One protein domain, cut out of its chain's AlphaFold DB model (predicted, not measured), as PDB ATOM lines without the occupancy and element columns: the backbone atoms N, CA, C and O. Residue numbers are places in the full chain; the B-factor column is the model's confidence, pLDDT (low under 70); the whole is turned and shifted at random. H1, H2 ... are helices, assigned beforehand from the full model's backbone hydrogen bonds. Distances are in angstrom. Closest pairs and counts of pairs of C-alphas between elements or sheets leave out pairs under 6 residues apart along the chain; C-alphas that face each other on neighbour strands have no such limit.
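What this domain is: This is residues 45 to 92 of the 103 residues of an uncharacterized protein of Dissoconium aciculare CBS 342.82 (UniProt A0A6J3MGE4). A long helix, H1, sticks out as an arm over residues 46 to 58, and at its far end the short helix H2 turns off to make a corner. Beyond H2 the remaining residues have no named element: they make an open loop that folds back towards H2 around residues 82 and 83, and then a tail, residues 86 to 92, that sticks out. The printed part has 48 residues with two named helices, H1 then H2, and no named strand; the class is all helix, though under half of the residues, 22 of 48, are in named elements. The whole is loose, with a radius of gyration of the C-alphas of 13.2 A, and elongated, spanning 41 by 22 by 22 A.

How they stand to each other: H1, residues 46 to 61, is the longest helix. It is followed by a tight link of 2 residues and then H2, residues 64 to 69. The two helices are close but not clearly touching, with 2 pairs of C-alphas within 8 A; the closest C-alphas, those of Phe 59 and Lys 67, are 7.5 A apart. Their lines stand about perpendicular, at 75 degrees, and their centres are 18.1 A apart. In H1 and H2 every O i to N i+4 pair is within hydrogen-bond range.

Where its parts are: H1 has 16 residues and measures 22.5 A from C-alpha 46 at (15.408, 39.172, 43.763) to C-alpha 61 at (10.469, 44.632, 22.540). H2 has 6 residues and measures 8.7 A, ending with C-alpha 69 at (21.327, 53.052, 17.451). Residues 70 to 92 follow, with C-alphas 3 to 24 A from the mean of all C-alphas.

The domain as a whole: The two C-alphas farthest apart are those of Asp 45 and Asp 92, 43.0 A. The printed part has no cut. The mean pLDDT of the printed part is 86.0, and residues 75, 77 and 87 to 92 are under 70.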
ATOM      1  N   ASP A  45      19.601  40.987  45.294       93.75
ATOM      2  CA  ASP A  45      18.179  41.190  45.580       93.75
ATOM      3  C   ASP A  45      17.297  40.611  44.446       93.75
ATOM      4  O   ASP A  45      17.437  41.022  43.285       93.75
ATOM      5  N   PRO A  46      16.363  39.685  44.744       93.56
ATOM      6  CA  PRO A  46      15.408  39.172  43.763       93.56
ATOM      7  C   PRO A  46      14.596  40.263  43.050       93.56
ATOM      8  O   PRO A  46      14.281  40.115  41.867       93.56
ATOM      9  N   GLY A  47      14.283  41.371  43.730       96.06
ATOM     10  CA  GLY A  47      13.604  42.523  43.139       96.06
ATOM     11  C   GLY A  47      14.454  43.214  42.071       96.06
ATOM     12  O   GLY A  47      13.948  43.552  40.999       96.06
ATOM     13  N   LEU A  48      15.763  43.344  42.312       96.44
ATOM     14  CA  LEU A  48      16.710  43.889  41.336       96.44
ATOM     15  C   LEU A  48      16.860  42.965  40.122       96.44
ATOM     16  O   LEU A  48      16.873  43.442  38.987       96.44
ATOM     17  N   ILE A  49      16.909  41.646  40.340       95.69
ATOM     18  CA  ILE A  49      16.915  40.654  39.253       95.69
ATOM     19  C   ILE A  49      15.651  40.818  38.400       95.69
ATOM     20  O   ILE A  49      15.741  40.959  37.179       95.69
ATOM     21  N   ALA A  50      14.476  40.851  39.029       97.06
ATOM     22  CA  ALA A  50      13.203  40.999  38.329       97.06
ATOM     23  C   ALA A  50      13.131  42.305  37.521       97.06
ATOM     24  O   ALA A  50      12.704  42.280  36.361       97.06
ATOM     25  N   ALA A  51      13.590  43.417  38.100       98.25
ATOM     26  CA  ALA A  51      13.664  44.709  37.426       98.25
ATOM     27  C   ALA A  51      14.611  44.671  36.217       98.25
ATOM     28  O   ALA A  51      14.239  45.124  35.136       98.25
ATOM     29  N   MET A  52      15.790  44.057  36.349       97.94
ATOM     30  CA  MET A  52      16.746  43.920  35.245       97.94
ATOM     31  C   MET A  52      16.174  43.084  34.092       97.94
ATOM     32  O   MET A  52      16.279  43.461  32.924       97.94
ATOM     33  N   PHE A  53      15.497  41.974  34.402       98.00
ATOM     34  CA  PHE A  53      14.804  41.178  33.389       98.00
ATOM     35  C   PHE A  53      13.640  41.938  32.737       98.00
ATOM     36  O   PHE A  53      13.378  41.737  31.551       98.00
ATOM     37  N   ALA A  54      12.939  42.802  33.475       98.44
ATOM     38  CA  ALA A  54      11.893  43.655  32.913       98.44
ATOM     39  C   ALA A  54      12.465  44.682  31.928       98.44
ATOM     40  O   ALA A  54      11.977  44.758  30.803       98.44
ATOM     41  N   LEU A  55      13.544  45.374  32.305       98.12
ATOM     42  CA  LEU A  55      14.253  46.316  31.432       98.12
ATOM     43  C   LEU A  55      14.775  45.634  30.163       98.12
ATOM     44  O   LEU A  55      14.620  46.160  29.065       98.12
ATOM     45  N   SER A  56      15.345  44.431  30.295       97.38
ATOM     46  CA  SER A  56      15.783  43.631  29.147       97.38
ATOM     47  C   SER A  56      14.620  43.335  28.192       97.38
ATOM     48  O   SER A  56      14.722  43.594  26.993       97.38
ATOM     49  N   ARG A  57      13.472  42.873  28.711       98.12
ATOM     50  CA  ARG A  57      12.274  42.624  27.890       98.12
ATOM     51  C   ARG A  57      11.790  43.880  27.173       98.12
ATOM     52  O   ARG A  57      11.479  43.801  25.990       98.12
ATOM     53  N   GLU A  58      11.739  45.014  27.866       98.19
ATOM     54  CA  GLU A  58      11.337  46.296  27.284       98.19
ATOM     55  C   GLU A  58      12.278  46.717  26.148       98.19
ATOM     56  O   GLU A  58      11.821  47.010  25.041       98.19
ATOM     57  N   PHE A  59      13.594  46.648  26.373       96.19
ATOM     58  CA  PHE A  59      14.590  46.958  25.350       96.19
ATOM     59  C   PHE A  59      14.447  46.054  24.123       96.19
ATOM     60  O   PHE A  59      14.417  46.545  22.996       96.19
ATOM     61  N   PHE A  60      14.310  44.738  24.302       95.44
ATOM     62  CA  PHE A  60      14.192  43.822  23.164       95.44
ATOM     63  C   PHE A  60      12.844  43.923  22.435       95.44
ATOM     64  O   PHE A  60      12.814  43.700  21.220       95.44
ATOM     65  N   ALA A  61      11.774  44.323  23.129       96.12
ATOM     66  CA  ALA A  61      10.469  44.632  22.540       96.12
ATOM     67  C   ALA A  61      10.440  45.974  21.787       96.12
ATOM     68  O   ALA A  61       9.521  46.206  21.000       96.12
ATOM     69  N   SER A  62      11.431  46.846  22.000       96.25
ATOM     70  CA  SER A  62      11.525  48.116  21.281       96.25
ATOM     71  C   SER A  62      11.743  47.921  19.767       96.25
ATOM     72  O   SER A  62      12.241  46.868  19.327       96.25
ATOM     73  N   PRO A  63      11.373  48.929  18.951       96.06
ATOM     74  CA  PRO A  63      11.643  48.952  17.519       96.06
ATOM     75  C   PRO A  63      13.115  48.694  17.158       96.06
ATOM     76  O   PRO A  63      14.036  48.911  17.947       96.06
ATOM     77  N   VAL A  64      13.350  48.172  15.953       91.50
ATOM     78  CA  VAL A  64      14.698  47.772  15.514       91.50
ATOM     79  C   VAL A  64      15.652  48.963  15.428       91.50
ATOM     80  O   VAL A  64      16.792  48.832  15.854       91.50
ATOM     81  N   ASP A  65      15.186  50.119  14.964       92.44
ATOM     82  CA  ASP A  65      15.960  51.364  14.865       92.44
ATOM     83  C   ASP A  65      16.494  51.841  16.227       92.44
ATOM     84  O   ASP A  65      17.652  52.251  16.337       92.44
ATOM     85  N   VAL A  66      15.696  51.699  17.291       92.56
ATOM     86  CA  VAL A  66      16.131  51.979  18.670       92.56
ATOM     87  C   VAL A  66      17.309  51.083  19.056       92.56
ATOM     88  O   VAL A  66      18.314  51.570  19.574       92.56
ATOM     89  N   LYS A  67      17.235  49.783  18.762       92.12
ATOM     90  CA  LYS A  67      18.307  48.827  19.083       92.12
ATOM     91  C   LYS A  67      19.535  49.006  18.183       92.12
ATOM     92  O   LYS A  67      20.664  48.892  18.658       92.12
ATOM     93  N   GLU A  68      19.335  49.336  16.909       90.19
ATOM     94  CA  GLU A  68      20.403  49.630  15.944       90.19
ATOM     95  C   GLU A  68      21.236  50.847  16.349       90.19
ATOM     96  O   GLU A  68      22.456  50.831  16.158       90.19
ATOM     97  N   SER A  69      20.618  51.859  16.967       89.94
ATOM     98  CA  SER A  69      21.327  53.052  17.451       89.94
ATOM     99  C   SER A  69      22.469  52.725  18.424       89.94
ATOM    100  O   SER A  69      23.499  53.396  18.428       89.94
ATOM    101  N   VAL A  70      22.338  51.629  19.178       90.75
ATOM    102  CA  VAL A  70      23.344  51.126  20.125       90.75
ATOM    103  C   VAL A  70      24.021  49.848  19.626       90.75
ATOM    104  O   VAL A  70      24.498  49.043  20.427       90.75
ATOM    105  N   SER A  71      24.058  49.619  18.308       89.00
ATOM    106  CA  SER A  71      24.661  48.414  17.739       89.00
ATOM    107  C   SER A  71      26.129  48.263  18.141       89.00
ATOM    108  O   SER A  71      26.898  49.218  18.095       89.00
ATOM    109  N   ILE A  72      26.565  47.029  18.393       87.19
ATOM    110  CA  ILE A  72      27.982  46.695  18.591       87.19
ATOM    111  C   ILE A  72      28.874  47.118  17.411       87.19
ATOM    112  O   ILE A  72      30.069  47.348  17.578       87.19
ATOM    113  N   ARG A  73      28.295  47.271  16.211       80.81
ATOM    114  CA  ARG A  73      28.998  47.757  15.015       80.81
ATOM    115  C   ARG A  73      29.152  49.276  14.969       80.81
ATOM    116  O   ARG A  73      30.023  49.755  14.249       80.81
ATOM    117  N   SER A  74      28.340  50.032  15.712       73.81
ATOM    118  CA  SER A  74      28.438  51.497  15.733       73.81
ATOM    119  C   SER A  74      29.716  51.973  16.434       73.81
ATOM    120  O   SER A  74      30.145  53.102  16.212       73.81
ATOM    121  N   ASN A  75      30.336  51.115  17.264       63.72
ATOM    122  CA  ASN A  75      31.473  51.411  18.146       63.72
ATOM    123  C   ASN A  75      31.246  52.599  19.100       63.72
ATOM    124  O   ASN A  75      32.184  53.029  19.769       63.72
ATOM    125  N   GLN A  76      30.017  53.110  19.212       70.94
ATOM    126  CA  GLN A  76      29.703  54.249  20.079       70.94
ATOM    127  C   GLN A  76      29.833  53.890  21.565       70.94
ATOM    128  O   GLN A  76      30.203  54.737  22.371       70.94
ATOM    129  N   ALA A  77      29.593  52.622  21.916       66.00
ATOM    130  CA  ALA A  77      29.700  52.095  23.276       66.00
ATOM    131  C   ALA A  77      31.070  51.453  23.597       66.00
ATOM    132  O   ALA A  77      31.267  50.949  24.700       66.00
ATOM    133  N   GLY A  78      32.024  51.464  22.656       75.88
ATOM    134  CA  GLY A  78      33.327  50.797  22.782       75.88
ATOM    135  C   GLY A  78      33.375  49.380  22.191       75.88
ATOM    136  O   GLY A  78      32.382  48.838  21.712       75.88
ATOM    137  N   LYS A  79      34.568  48.765  22.196       81.12
ATOM    138  CA  LYS A  79      34.770  47.400  21.669       81.12
ATOM    139  C   LYS A  79      33.998  46.388  22.520       81.12
ATOM    140  O   LYS A  79      34.085  46.449  23.743       81.12
ATOM    141  N   ASN A  80      33.305  45.442  21.884       82.12
ATOM    142  CA  ASN A  80      32.491  44.400  22.534       82.12
ATOM    143  C   ASN A  80      31.309  44.919  23.379       82.12
ATOM    144  O   ASN A  80      30.877  44.237  24.303       82.12
ATOM    145  N   HIS A  81      30.775  46.101  23.060       88.06
ATOM    146  CA  HIS A  81      29.609  46.676  23.731       88.06
ATOM    147  C   HIS A  81      28.534  47.046  22.711       88.06
ATOM    148  O   HIS A  81      28.849  47.625  21.677       88.06
ATOM    149  N   GLY A  82      27.270  46.755  23.024       90.44
ATOM    150  CA  GLY A  82      26.119  47.139  22.207       90.44
ATOM    151  C   GLY A  82      25.256  45.963  21.752       90.44
ATOM    152  O   GLY A  82      25.519  44.805  22.073       90.44
ATOM    153  N   TRP A  83      24.204  46.276  20.999       91.00
ATOM    154  CA  TRP A  83      23.252  45.300  20.475       91.00
ATOM    155  C   TRP A  83      23.774  44.598  19.215       91.00
ATOM    156  O   TRP A  83      24.342  45.221  18.312       91.00
ATOM    157  N   LEU A  84      23.543  43.291  19.133       88.06
ATOM    158  CA  LEU A  84      23.821  42.467  17.960       88.06
ATOM    159  C   LEU A  84      22.501  41.843  17.499       88.06
ATOM    160  O   LEU A  84      21.837  41.166  18.285       88.06
ATOM    161  N   SER A  85      22.111  42.077  16.246       82.88
ATOM    162  CA  SER A  85      20.940  41.406  15.686       82.88
ATOM    163  C   SER A  85      21.229  39.940  15.370       82.88
ATOM    164  O   SER A  85      22.374  39.525  15.168       82.88
ATOM    165  N   GLN A  86      20.162  39.143  15.332       76.25
ATOM    166  CA  GLN A  86      20.231  37.772  14.840       76.25
ATOM    167  C   GLN A  86      20.689  37.771  13.376       76.25
ATOM    168  O   GLN A  86      20.288  38.629  12.592       76.25
ATOM    169  N   GLY A  87      21.537  36.810  13.007       65.56
ATOM    170  CA  GLY A  87      22.004  36.670  11.629       65.56
ATOM    171  C   GLY A  87      23.050  37.704  11.189       65.56
ATOM    172  O   GLY A  87      23.119  38.081  10.022       65.56
ATOM    173  N   VAL A  88      23.882  38.189  12.105       59.72
ATOM    174  CA  VAL A  88      24.979  39.117  11.773       59.72
ATOM    175  C   VAL A  88      26.338  38.413  11.705       59.72
ATOM    176  O   VAL A  88      27.281  38.938  11.102       59.72
ATOM    177  N   GLU A  89      26.439  37.214  12.283       59.12
ATOM    178  CA  GLU A  89      27.620  36.356  12.191       59.12
ATOM    179  C   GLU A  89      27.713  35.761  10.776       59.12
ATOM    180  O   GLU A  89      26.858  34.990  10.345       59.12
ATOM    181  N   LYS A  90      28.761  36.142  10.034       58.62
ATOM    182  CA  LYS A  90      29.116  35.541   8.743       58.62
ATOM    183  C   LYS A  90      30.360  34.681   8.962       58.62
ATOM    184  O   LYS A  90      31.475  35.195   8.906       58.62
ATOM    185  N   LEU A  91      30.150  33.409   9.302       59.22
ATOM    186  CA  LEU A  91      31.219  32.483   9.700       59.22
ATOM    187  C   LEU A  91      32.102  32.069   8.511       59.22
ATOM    188  O   LEU A  91      33.287  31.812   8.698       59.22
ATOM    189  N   ASP A  92      31.564  32.106   7.287       60.97
ATOM    190  CA  ASP A  92      32.333  31.999   6.043       60.97
ATOM    191  C   ASP A  92      31.993  33.151   5.070       60.97
ATOM    192  O   ASP A  92      30.969  33.124   4.376       60.97
TER     193      ASP A  92